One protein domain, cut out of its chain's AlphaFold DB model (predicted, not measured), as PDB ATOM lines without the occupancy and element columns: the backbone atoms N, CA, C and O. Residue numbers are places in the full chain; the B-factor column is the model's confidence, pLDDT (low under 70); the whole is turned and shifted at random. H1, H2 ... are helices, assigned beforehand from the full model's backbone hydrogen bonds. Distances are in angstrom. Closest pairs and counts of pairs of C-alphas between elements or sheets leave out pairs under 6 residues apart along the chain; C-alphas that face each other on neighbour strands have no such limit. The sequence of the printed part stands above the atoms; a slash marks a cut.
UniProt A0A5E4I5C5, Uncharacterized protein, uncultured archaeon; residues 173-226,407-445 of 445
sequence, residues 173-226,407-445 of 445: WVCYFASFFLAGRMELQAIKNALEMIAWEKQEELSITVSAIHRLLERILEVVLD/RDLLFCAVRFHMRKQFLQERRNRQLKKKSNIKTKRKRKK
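AT A GLANCE: This is residues 173 to 226 and 407 to 445 of the 445 residues of an uncharacterized protein of uncultured archaeon (UniProt A0A5E4I5C5). Three shorter helices, H1, H2 and H3, make a small head; the long helix H4 begins at it and sticks out as an arm over its residues 421 to 444. The 93 printed residues, all helix by class, have four named helices, H1 to H4 in order, and no named strand. The whole is extended, radius of gyration of the C-alphas 21.0 A, spanning 69 by 24 by 22 A.

IN THESE COORDINATES: Find C-alpha 173 at (123.849, 103.690, 135.365); H1, residues 173 to 183, runs 15.2 A from there. Then come H2, residues 188 to 201, 19.9 A, and H3, residues 210 to 226, 24.5 A. H4, residues 407 to 444, runs 55.9 A to C-alpha 444 at (166.368, 138.819, 126.079).

HOW THE PARTS SIT: H1 and H2 touch as a hairpin, closest C-alphas Phe 181 and Ile 191, 6.2 A. H3 touches H1 with residues 213 to 220 alone, about perpendicular at 88 degrees, closest C-alphas Ser 179 and Leu 217, 6.7 A. Look at Val 224 and Ala 413, the closest C-alphas where H3 touches H4, 5.1 A. H2 and H4 are apart. Every O i to N i+4 pair in the four helices is within hydrogen-bond range.

THE WHOLE: Residues 227 to 406 are not printed; C-alphas 226 and 407 are 16.4 A apart. No printed residue is under 70 in pLDDT.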
ATOM      1  N   TRP A 173     124.868 104.589 134.822       94.56
ATOM      2  CA  TRP A 173     123.849 103.690 135.365       94.56
ATOM      3  C   TRP A 173     124.470 102.443 136.014       94.56
ATOM      4  O   TRP A 173     124.068 102.086 137.118       94.56
ATOM      5  N   VAL A 174     125.501 101.841 135.402       96.75
ATOM      6  CA  VAL A 174     126.234 100.694 135.973       96.75
ATOM      7  C   VAL A 174     126.884 101.090 137.294       96.75
ATOM      8  O   VAL A 174     126.802 100.359 138.277       96.75
ATOM      9  N   CYS A 175     127.501 102.274 137.329       96.94
ATOM     10  CA  CYS A 175     128.160 102.804 138.520       96.94
ATOM     11  C   CYS A 175     127.156 103.004 139.665       96.94
ATOM     12  O   CYS A 175     127.384 102.548 140.783       96.94
ATOM     13  N   TYR A 176     126.017 103.626 139.355       95.56
ATOM     14  CA  TYR A 176     124.910 103.824 140.282       95.56
ATOM     15  C   TYR A 176     124.395 102.496 140.854       95.56
ATOM     16  O   TYR A 176     124.351 102.343 142.075       95.56
ATOM     17  N   PHE A 177     124.035 101.532 140.000       97.69
ATOM     18  CA  PHE A 177     123.475 100.262 140.462       97.69
ATOM     19  C   PHE A 177     124.502  99.428 141.228       97.69
ATOM     20  O   PHE A 177     124.148  98.820 142.233       97.69
ATOM     21  N   ALA A 178     125.780  99.447 140.838       97.50
ATOM     22  CA  ALA A 178     126.837  98.783 141.598       97.50
ATOM     23  C   ALA A 178     126.920  99.323 143.038       97.50
ATOM     24  O   ALA A 178     126.946  98.539 143.988       97.50
ATOM     25  N   SER A 179     126.918 100.650 143.213       96.38
ATOM     26  CA  SER A 179     126.920 101.285 144.538       96.38
ATOM     27  C   SER A 179     125.635 101.012 145.317       96.38
ATOM     28  O   SER A 179     125.704 100.637 146.488       96.38
ATOM     29  N   PHE A 180     124.476 101.135 144.662       95.75
ATOM     30  CA  PHE A 180     123.168 100.864 145.255       95.75
ATOM     31  C   PHE A 180     123.062  99.421 145.752       95.75
ATOM     32  O   PHE A 180     122.691  99.194 146.898       95.75
ATOM     33  N   PHE A 181     123.442  98.438 144.936       95.38
ATOM     34  CA  PHE A 181     123.391  97.033 145.324       95.38
ATOM     35  C   PHE A 181     124.406  96.690 146.414       95.38
ATOM     36  O   PHE A 181     124.096  95.894 147.301       95.38
ATOM     37  N   LEU A 182     125.591  97.313 146.414       93.25
ATOM     38  CA  LEU A 182     126.552  97.132 147.502       93.25
ATOM     39  C   LEU A 182     126.017  97.697 148.826       93.25
ATOM     40  O   LEU A 182     126.100  97.026 149.856       93.25
ATOM     41  N   ALA A 183     125.414  98.889 148.797       91.44
ATOM     42  CA  ALA A 183     124.724  99.481 149.944       91.44
ATOM     43  C   ALA A 183     123.511  98.631 150.382       91.44
ATOM     44  O   ALA A 183     123.280  98.419 151.575       91.44
ATOM     45  N   GLY A 184     122.810  98.053 149.401       89.88
ATOM     46  CA  GLY A 184     121.765  97.035 149.515       89.88
ATOM     47  C   GLY A 184     122.274  95.644 149.902       89.88
ATOM     48  O   GLY A 184     121.483  94.712 150.023       89.88
ATOM     49  N   ARG A 185     123.574  95.519 150.217       87.50
ATOM     50  CA  ARG A 185     124.211  94.355 150.854       87.50
ATOM     51  C   ARG A 185     124.435  93.171 149.920       87.50
ATOM     52  O   ARG A 185     124.788  92.090 150.396       87.50
ATOM     53  N   MET A 186     124.309  93.343 148.612       90.25
ATOM     54  CA  MET A 186     124.571  92.273 147.654       90.25
ATOM     55  C   MET A 186     126.061  91.910 147.619       90.25
ATOM     56  O   MET A 186     126.939  92.725 147.906       90.25
ATOM     57  N   GLU A 187     126.354  90.637 147.355       88.31
ATOM     58  CA  GLU A 187     127.724  90.179 147.105       88.31
ATOM     59  C   GLU A 187     128.161  90.621 145.710       88.31
ATOM     60  O   GLU A 187     127.328  90.684 144.815       88.31
ATOM     61  N   LEU A 188     129.456  90.858 145.485       91.88
ATOM     62  CA  LEU A 188     129.961  91.278 144.172       91.88
ATOM     63  C   LEU A 188     129.530  90.354 143.017       91.88
ATOM     64  O   LEU A 188     129.256  90.850 141.929       91.88
ATOM     65  N   GLN A 189     129.426  89.039 143.243       93.44
ATOM     66  CA  GLN A 189     128.903  88.109 142.238       93.44
ATOM     67  C   GLN A 189     127.407  88.330 141.968       93.44
ATOM     68  O   GLN A 189     126.990  88.359 140.816       93.44
ATOM     69  N   ALA A 190     126.602  88.543 143.011       93.88
ATOM     70  CA  ALA A 190     125.188  88.878 142.853       93.88
ATOM     71  C   ALA A 190     125.004  90.248 142.175       93.88
ATOM     72  O   ALA A 190     124.108  90.407 141.355       93.88
ATOM     73  N   ILE A 191     125.879  91.218 142.474       95.88
ATOM     74  CA  ILE A 191     125.913  92.527 141.809       95.88
ATOM     75  C   ILE A 191     126.210  92.350 140.319       95.88
ATOM     76  O   ILE A 191     125.506  92.935 139.507       95.88
ATOM     77  N   LYS A 192     127.205  91.529 139.951       97.38
ATOM     78  CA  LYS A 192     127.494  91.201 138.545       97.38
ATOM     79  C   LYS A 192     126.246  90.677 137.840       97.38
ATOM     80  O   LYS A 192     125.833  91.266 136.850       97.38
ATOM     81  N   ASN A 193     125.634  89.630 138.388       97.31
ATOM     82  CA  ASN A 193     124.471  88.992 137.774       97.31
ATOM     83  C   ASN A 193     123.295  89.979 137.632       97.31
ATOM     84  O   ASN A 193     122.640  90.016 136.597       97.31
ATOM     85  N   ALA A 194     123.052  90.822 138.643       98.00
ATOM     86  CA  ALA A 194     122.002  91.838 138.587       98.00
ATOM     87  C   ALA A 194     122.289  92.933 137.546       98.00
ATOM     88  O   ALA A 194     121.374  93.385 136.866       98.00
ATOM     89  N   LEU A 195     123.548  93.356 137.397       97.88
ATOM     90  CA  LEU A 195     123.942  94.319 136.367       97.88
ATOM     91  C   LEU A 195     123.785  93.742 134.957       97.88
ATOM     92  O   LEU A 195     123.331  94.459 134.072       97.88
ATOM     93  N   GLU A 196     124.134  92.471 134.753       96.75
ATOM     94  CA  GLU A 196     123.944  91.764 133.477       96.75
ATOM     95  C   GLU A 196     122.457  91.620 133.131       96.75
ATOM     96  O   GLU A 196     122.071  91.877 131.996       96.75
ATOM     97  N   MET A 197     121.608  91.315 134.117       97.38
ATOM     98  CA  MET A 197     120.153  91.268 133.938       97.38
ATOM     99  C   MET A 197     119.579  92.642 133.552       97.38
ATOM    100  O   MET A 197     118.830  92.743 132.586       97.38
ATOM    101  N   ILE A 198     119.985  93.719 134.238       96.88
ATOM    102  CA  ILE A 198     119.566  95.089 133.887       96.88
ATOM    103  C   ILE A 198     120.067  95.482 132.491       96.88
ATOM    104  O   ILE A 198     119.363  96.177 131.761       96.88
ATOM    105  N   ALA A 199     121.281  95.073 132.112       95.25
ATOM    106  CA  ALA A 199     121.814  95.327 130.775       95.25
ATOM    107  C   ALA A 199     120.972  94.625 129.702       95.25
ATOM    108  O   ALA A 199     120.589  95.256 128.719       95.25
ATOM    109  N   TRP A 200     120.614  93.361 129.944       95.06
ATOM    110  CA  TRP A 200     119.739  92.580 129.074       95.06
ATOM    111  C   TRP A 200     118.361  93.237 128.905       95.06
ATOM    112  O   TRP A 200     117.927  93.443 127.775       95.06
ATOM    113  N   GLU A 201     117.722  93.677 129.995       95.94
ATOM    114  CA  GLU A 201     116.442  94.411 129.941       95.94
ATOM    115  C   GLU A 201     116.544  95.720 129.143       95.94
ATOM    116  O   GLU A 201     115.593  96.146 128.490       95.94
ATOM    117  N   LYS A 202     117.711  96.370 129.187       93.06
ATOM    118  CA  LYS A 202     118.011  97.590 128.426       93.06
ATOM    119  C   LYS A 202     118.414  97.332 126.977       93.06
ATOM    120  O   LYS A 202     118.629  98.305 126.259       93.06
ATOM    121  N   GLN A 203     118.533  96.069 126.564       94.50
ATOM    122  CA  GLN A 203     119.092  95.673 125.269       94.50
ATOM    123  C   GLN A 203     120.505  96.256 125.046       94.50
ATOM    124  O   GLN A 203     120.886  96.615 123.934       94.50
ATOM    125  N   GLU A 204     121.289  96.376 126.122       91.31
ATOM    126  CA  GLU A 204     122.680  96.829 126.100       91.31
ATOM    127  C   GLU A 204     123.619  95.641 126.355       91.31
ATOM    128  O   GLU A 204     123.414  94.850 127.275       91.31
ATOM    129  N   GLU A 205     124.703  95.531 125.586       91.25
ATOM    130  CA  GLU A 205     125.744  94.539 125.861       91.25
ATOM    131  C   GLU A 205     126.619  95.003 127.039       91.25
ATOM    132  O   GLU A 205     127.272  96.051 126.985       91.25
ATOM    133  N   LEU A 206     126.659  94.213 128.118       94.62
ATOM    134  CA  LEU A 206     127.510  94.474 129.278       94.62
ATOM    135  C   LEU A 206     128.326  93.236 129.646       94.62
ATOM    136  O   LEU A 206     127.824  92.299 130.256       94.62
ATOM    137  N   SER A 207     129.629  93.293 129.373       93.44
ATOM    138  CA  SER A 207     130.600  92.335 129.903       93.44
ATOM    139  C   SER A 207     131.374  92.963 131.063       93.44
ATOM    140  O   SER A 207     132.159  93.906 130.886       93.44
ATOM    141  N   ILE A 208     131.137  92.466 132.280       96.50
ATOM    142  CA  ILE A 208     131.793  92.960 133.492       96.50
ATOM    143  C   ILE A 208     132.177  91.813 134.432       96.50
ATOM    144  O   ILE A 208     131.380  90.945 134.772       96.50
ATOM    145  N   THR A 209     133.429  91.806 134.890       97.00
ATOM    146  CA  THR A 209     133.919  90.808 135.849       97.00
ATOM    147  C   THR A 209     133.744  91.288 137.289       97.00
ATOM    148  O   THR A 209     133.708  92.488 137.563       97.00
ATOM    149  N   VAL A 210     133.725  90.361 138.252       95.25
ATOM    150  CA  VAL A 210     133.691  90.689 139.693       95.25
ATOM    151  C   VAL A 210     134.849  91.609 140.101       95.25
ATOM    152  O   VAL A 210     134.658  92.570 140.848       95.25
ATOM    153  N   SER A 211     136.049  91.358 139.571       95.06
ATOM    154  CA  SER A 211     137.225  92.203 139.807       95.06
ATOM    155  C   SER A 211     137.058  93.604 139.215       95.06
ATOM    156  O   SER A 211     137.479  94.581 139.834       95.06
ATOM    157  N   ALA A 212     136.427  93.724 138.042       96.94
ATOM    158  CA  ALA A 212     136.122  95.019 137.442       96.94
ATOM    159  C   ALA A 212     135.099  95.805 138.277       96.94
ATOM    160  O   ALA A 212     135.293  97.001 138.471       96.94
ATOM    161  N   ILE A 213     134.082  95.141 138.845       96.88
ATOM    162  CA  ILE A 213     133.128  95.769 139.780       96.88
ATOM    163  C   ILE A 213     133.850  96.279 141.024       96.88
ATOM    164  O   ILE A 213     133.622  97.408 141.445       96.88
ATOM    165  N   HIS A 214     134.746  95.480 141.609       95.12
ATOM    166  CA  HIS A 214     135.505  95.897 142.791       95.12
ATOM    167  C   HIS A 214     136.347  97.157 142.522       95.12
ATOM    168  O   HIS A 214     136.215  98.135 143.256       95.12
ATOM    169  N   ARG A 215     137.115  97.181 141.423       96.81
ATOM    170  CA  ARG A 215     137.896  98.365 141.005       96.81
ATOM    171  C   ARG A 215     137.009  99.559 140.654       96.81
ATOM    172  O   ARG A 215     137.376 100.704 140.904       96.81
ATOM    173  N   LEU A 216     135.844  99.308 140.057       97.38
ATOM    174  CA  LEU A 216     134.865 100.347 139.757       97.38
ATOM    175  C   LEU A 216     134.351 100.994 141.049       97.38
ATOM    176  O   LEU A 216     134.349 102.217 141.149       97.38
ATOM    177  N   LEU A 217     133.974 100.190 142.046       97.12
ATOM    178  CA  LEU A 217     133.508 100.664 143.352       97.12
ATOM    179  C   LEU A 217     134.582 101.453 144.104       97.12
ATOM    180  O   LEU A 217     134.255 102.437 144.758       97.12
ATOM    181  N   GLU A 218     135.851 101.056 143.995       96.75
ATOM    182  CA  GLU A 218     136.978 101.805 144.559       96.75
ATOM    183  C   GLU A 218     137.078 103.212 143.952       96.75
ATOM    184  O   GLU A 218     137.064 104.200 144.684       96.75
ATOM    185  N   ARG A 219     137.050 103.322 142.617       97.69
ATOM    186  CA  ARG A 219     137.069 104.622 141.921       97.69
ATOM    187  C   ARG A 219     135.830 105.469 142.208       97.69
ATOM    188  O   ARG A 219     135.931 106.686 142.324       97.69
ATOM    189  N   ILE A 220     134.654 104.848 142.303       97.81
ATOM    190  CA  ILE A 220     133.426 105.555 142.690       97.81
ATOM    191  C   ILE A 220     133.581 106.120 144.100       97.81
ATOM    192  O   ILE A 220     133.263 107.285 144.331       97.81
ATOM    193  N   LEU A 221     134.095 105.316 145.033       97.38
ATOM    194  CA  LEU A 221     134.305 105.749 146.404       97.38
ATOM    195  C   LEU A 221     135.270 106.938 146.479       97.38
ATOM    196  O   LEU A 221     134.987 107.879 147.210       97.38
ATOM    197  N   GLU A 222     136.359 106.937 145.711       97.50
ATOM    198  CA  GLU A 222     137.275 108.084 145.625       97.50
ATOM    199  C   GLU A 222     136.551 109.369 145.202       97.50
ATOM    200  O   GLU A 222     136.688 110.395 145.865       97.50
ATOM    201  N   VAL A 223     135.731 109.304 144.149       97.81
ATOM    202  CA  VAL A 223     134.971 110.457 143.636       97.81
ATOM    203  C   VAL A 223     133.944 110.961 144.656       97.81
ATOM    204  O   VAL A 223     133.815 112.168 144.857       97.81
ATOM    205  N   VAL A 224     133.226 110.060 145.334       98.12
ATOM    206  CA  VAL A 224     132.219 110.445 146.340       98.12
ATOM    207  C   VAL A 224     132.868 110.985 147.619       98.12
ATOM    208  O   VAL A 224     132.348 111.926 148.216       98.12
ATOM    209  N   LEU A 225     134.018 110.444 148.032       97.44
ATOM    210  CA  LEU A 225     134.778 110.982 149.162       97.44
ATOM    211  C   LEU A 225     135.390 112.351 148.846       97.44
ATOM    212  O   LEU A 225     135.407 113.206 149.725       97.44
ATOM    213  N   ASP A 226     135.863 112.575 147.618       97.31
ATOM    214  CA  ASP A 226     136.348 113.887 147.169       97.31
ATOM    215  C   ASP A 226     135.226 114.936 147.230       97.31
ATOM    216  O   ASP A 226     135.435 116.043 147.727       97.31
ATOM    217  N   ARG A 407     121.946 107.601 142.632       94.88
ATOM    218  CA  ARG A 407     122.133 108.237 141.323       94.88
ATOM    219  C   ARG A 407     122.381 109.726 141.521       94.88
ATOM    220  O   ARG A 407     123.342 110.236 140.953       94.88
ATOM    221  N   ASP A 408     121.583 110.381 142.360       95.00
ATOM    222  CA  ASP A 408     121.724 111.812 142.658       95.00
ATOM    223  C   ASP A 408     123.065 112.101 143.351       95.00
ATOM    224  O   ASP A 408     123.793 113.008 142.944       95.00
ATOM    225  N   LEU A 409     123.441 111.280 144.342       96.88
ATOM    226  CA  LEU A 409     124.727 111.397 145.039       96.88
ATOM    227  C   LEU A 409     125.907 111.250 144.070       96.88
ATOM    228  O   LEU A 409     126.816 112.081 144.061       96.88
ATOM    229  N   LEU A 410     125.895 110.205 143.237       96.19
ATOM    230  CA  LEU A 410     126.971 109.956 142.282       96.19
ATOM    231  C   LEU A 410     127.057 111.065 141.229       96.19
ATOM    232  O   LEU A 410     128.152 111.455 140.834       96.19
ATOM    233  N   PHE A 411     125.915 111.589 140.795       93.06
ATOM    234  CA  PHE A 411     125.851 112.697 139.856       93.06
ATOM    235  C   PHE A 411     126.482 113.970 140.429       93.06
ATOM    236  O   PHE A 411     127.349 114.566 139.785       93.06
ATOM    237  N   CYS A 412     126.110 114.343 141.659       93.81
ATOM    238  CA  CYS A 412     126.715 115.468 142.373       93.81
ATOM    239  C   CYS A 412     128.229 115.280 142.506       93.81
ATOM    240  O   CYS A 412     129.002 116.188 142.193       93.81
ATOM    241  N   ALA A 413     128.656 114.074 142.887       96.31
ATOM    242  CA  ALA A 413     130.062 113.772 143.091       96.31
ATOM    243  C   ALA A 413     130.888 113.822 141.797       96.31
ATOM    244  O   ALA A 413     131.962 114.423 141.764       96.31
ATOM    245  N   VAL A 414     130.375 113.251 140.703       94.38
ATOM    246  CA  VAL A 414     131.022 113.307 139.385       94.38
ATOM    247  C   VAL A 414     131.140 114.749 138.897       94.38
ATOM    248  O   VAL A 414     132.217 115.148 138.449       94.38
ATOM    249  N   ARG A 415     130.068 115.545 139.008       91.00
ATOM    250  CA  ARG A 415     130.081 116.959 138.606       91.00
ATOM    251  C   ARG A 415     131.138 117.740 139.386       91.00
ATOM    252  O   ARG A 415     131.952 118.435 138.776       91.00
ATOM    253  N   PHE A 416     131.168 117.577 140.709       93.88
ATOM    254  CA  PHE A 416     132.166 118.203 141.575       93.88
ATOM    255  C   PHE A 416     133.595 117.819 141.168       93.88
ATOM    256  O   PHE A 416     134.430 118.690 140.915       93.88
ATOM    257  N   HIS A 417     133.864 116.520 141.023       94.25
ATOM    258  CA  HIS A 417     135.192 116.008 140.698       94.25
ATOM    259  C   HIS A 417     135.700 116.512 139.338       94.25
ATOM    260  O   HIS A 417     136.832 116.985 139.217       94.25
ATOM    261  N   MET A 418     134.842 116.490 138.313       90.94
ATOM    262  CA  MET A 418     135.175 116.983 136.973       90.94
ATOM    263  C   MET A 418     135.433 118.493 136.959       90.94
ATOM    264  O   MET A 418     136.359 118.964 136.292       90.94
ATOM    265  N   ARG A 419     134.650 119.271 137.719       89.19
ATOM    266  CA  ARG A 419     134.863 120.716 137.868       89.19
ATOM    267  C   ARG A 419     136.194 121.013 138.556       89.19
ATOM    268  O   ARG A 419     136.949 121.854 138.071       89.19
ATOM    269  N   LYS A 420     136.508 120.298 139.637       92.62
ATOM    270  CA  LYS A 420     137.772 120.429 140.372       92.62
ATOM    271  C   LYS A 420     138.983 120.134 139.481       92.62
ATOM    272  O   LYS A 420     139.911 120.940 139.435       92.62
ATOM    273  N   GLN A 421     138.954 119.038 138.719       91.88
ATOM    274  CA  GLN A 421     140.014 118.705 137.756       91.88
ATOM    275  C   GLN A 421     140.197 119.798 136.699       91.88
ATOM    276  O   GLN A 421     141.321 120.223 136.433       91.88
ATOM    277  N   PHE A 422     139.095 120.306 136.143       88.38
ATOM    278  CA  PHE A 422     139.137 121.388 135.164       88.38
ATOM    279  C   PHE A 422     139.822 122.651 135.714       88.38
ATOM    280  O   PHE A 422     140.698 123.223 135.059       88.38
ATOM    281  N   LEU A 423     139.455 123.078 136.926       89.88
ATOM    282  CA  LEU A 423     140.058 124.250 137.570       89.88
ATOM    283  C   LEU A 423     141.558 124.044 137.825       89.88
ATOM    284  O   LEU A 423     142.357 124.946 137.558       89.88
ATOM    285  N   GLN A 424     141.955 122.843 138.254       93.50
ATOM    286  CA  GLN A 424     143.360 122.495 138.456       93.50
ATOM    287  C   GLN A 424     144.163 122.562 137.148       93.50
ATOM    288  O   GLN A 424     145.247 123.147 137.108       93.50
ATOM    289  N   GLU A 425     143.631 122.017 136.051       91.75
ATOM    290  CA  GLU A 425     144.269 122.093 134.733       91.75
ATOM    291  C   GLU A 425     144.431 123.539 134.252       91.75
ATOM    292  O   GLU A 425     145.492 123.910 133.738       91.75
ATOM    293  N   ARG A 426     143.401 124.378 134.436       90.00
ATOM    294  CA  ARG A 426     143.446 125.801 134.072       90.00
ATOM    295  C   ARG A 426     144.540 126.532 134.849       90.00
ATOM    296  O   ARG A 426     145.342 127.241 134.236       90.00
ATOM    297  N   ARG A 427     144.628 126.305 136.163       94.44
ATOM    298  CA  ARG A 427     145.685 126.862 137.021       94.44
ATOM    299  C   ARG A 427     147.075 126.427 136.551       94.44
ATOM    300  O   ARG A 427     147.954 127.268 136.378       94.44
ATOM    301  N   ASN A 428     147.262 125.141 136.254       95.62
ATOM    302  CA  ASN A 428     148.537 124.611 135.761       95.62
ATOM    303  C   ASN A 428     148.956 125.250 134.424       95.62
ATOM    304  O   ASN A 428     150.124 125.598 134.237       95.62
ATOM    305  N   ARG A 429     148.007 125.472 133.502       93.75
ATOM    306  CA  ARG A 429     148.266 126.173 132.231       93.75
ATOM    307  C   ARG A 429     148.695 127.622 132.454       93.75
ATOM    308  O   ARG A 429     149.639 128.074 131.809       93.75
ATOM    309  N   GLN A 430     148.045 128.341 133.369       95.50
ATOM    310  CA  GLN A 430     148.419 129.717 133.711       95.50
ATOM    311  C   GLN A 430     149.827 129.789 134.316       95.50
ATOM    312  O   GLN A 430     150.624 130.634 133.908       95.50
ATOM    313  N   LEU A 431     150.169 128.874 135.228       96.31
ATOM    314  CA  LEU A 431     151.513 128.791 135.810       96.31
ATOM    315  C   LEU A 431     152.583 128.526 134.742       96.31
ATOM    316  O   LEU A 431     153.601 129.216 134.721       96.31
ATOM    317  N   LYS A 432     152.320 127.610 133.799       97.06
ATOM    318  CA  LYS A 432     153.225 127.321 132.673       97.06
ATOM    319  C   LYS A 432     153.386 128.516 131.723       97.06
ATOM    320  O   LYS A 432     154.486 128.792 131.251       97.06
ATOM    321  N   LYS A 433     152.310 129.268 131.451       97.00
ATOM    322  CA  LYS A 433     152.397 130.520 130.674       97.00
ATOM    323  C   LYS A 433     153.287 131.544 131.389       97.00
ATOM    324  O   LYS A 433     154.202 132.085 130.769       97.00
ATOM    325  N   LYS A 434     153.087 131.748 132.698       97.06
ATOM    326  CA  LYS A 434     153.903 132.664 133.518       97.06
ATOM    327  C   LYS A 434     155.382 132.253 133.553       97.06
ATOM    328  O   LYS A 434     156.244 133.117 133.407       97.06
ATOM    329  N   SER A 435     155.695 130.961 133.696       96.94
ATOM    330  CA  SER A 435     157.086 130.481 133.661       96.94
ATOM    331  C   SER A 435     157.733 130.713 132.297       96.94
ATOM    332  O   SER A 435     158.850 131.215 132.233       96.94
ATOM    333  N   ASN A 436     157.012 130.446 131.204       97.38
ATOM    334  CA  ASN A 436     157.524 130.657 129.850       97.38
ATOM    335  C   ASN A 436     157.808 132.137 129.558       97.38
ATOM    336  O   ASN A 436     158.832 132.448 128.952       97.38
ATOM    337  N   ILE A 437     156.946 133.055 130.012       97.69
ATOM    338  CA  ILE A 437     157.171 134.504 129.876       97.69
ATOM    339  C   ILE A 437     158.428 134.926 130.649       97.69
ATOM    340  O   ILE A 437     159.261 135.651 130.105       97.69
ATOM    341  N   LYS A 438     158.615 134.432 131.882       96.25
ATOM    342  CA  LYS A 438     159.827 134.704 132.677       96.25
ATOM    343  C   LYS A 438     161.094 134.194 131.985       96.25
ATOM    344  O   LYS A 438     162.067 134.936 131.901       96.25
ATOM    345  N   THR A 439     161.076 132.977 131.443       96.94
ATOM    346  CA  THR A 439     162.215 132.416 130.695       96.94
ATOM    347  C   THR A 439     162.509 133.213 129.424       96.94
ATOM    348  O   THR A 439     163.669 133.504 129.150       96.94
ATOM    349  N   LYS A 440     161.481 133.634 128.673       96.56
ATOM    350  CA  LYS A 440     161.656 134.492 127.487       96.56
ATOM    351  C   LYS A 440     162.259 135.855 127.843       96.56
ATOM    352  O   LYS A 440     163.144 136.308 127.135       96.56
ATOM    353  N   ARG A 441     161.831 136.483 128.947       95.50
ATOM    354  CA  ARG A 441     162.414 137.750 129.432       95.50
ATOM    355  C   ARG A 441     163.874 137.590 129.863       95.50
ATOM    356  O   ARG A 441     164.671 138.465 129.564       95.50
ATOM    357  N   LYS A 442     164.229 136.475 130.510       95.75
ATOM    358  CA  LYS A 442     165.620 136.167 130.889       95.75
ATOM    359  C   LYS A 442     166.547 135.902 129.703       95.75
ATOM    360  O   LYS A 442     167.729 136.113 129.855       95.75
ATOM    361  N   ARG A 443     166.030 135.418 128.567       95.56
ATOM    362  CA  ARG A 443     166.821 135.196 127.340       95.56
ATOM    363  C   ARG A 443     167.028 136.461 126.499       95.56
ATOM    364  O   ARG A 443     167.806 136.423 125.560       95.56
ATOM    365  N   LYS A 444     166.258 137.521 126.766       95.50
ATOM    366  CA  LYS A 444     166.368 138.819 126.079       95.50
ATOM    367  C   LYS A 444     167.275 139.812 126.815       95.50
ATOM    368  O   LYS A 444     167.592 140.844 126.241       95.50
ATOM    369  N   LYS A 445     167.586 139.534 128.081       90.75
ATOM    370  CA  LYS A 445     168.627 140.215 128.849       90.75
ATOM    371  C   LYS A 445     169.899 139.404 128.703       90.75
ATOM    372  O   LYS A 445     170.966 140.039 128.701       90.75
TER     373      LYS A 445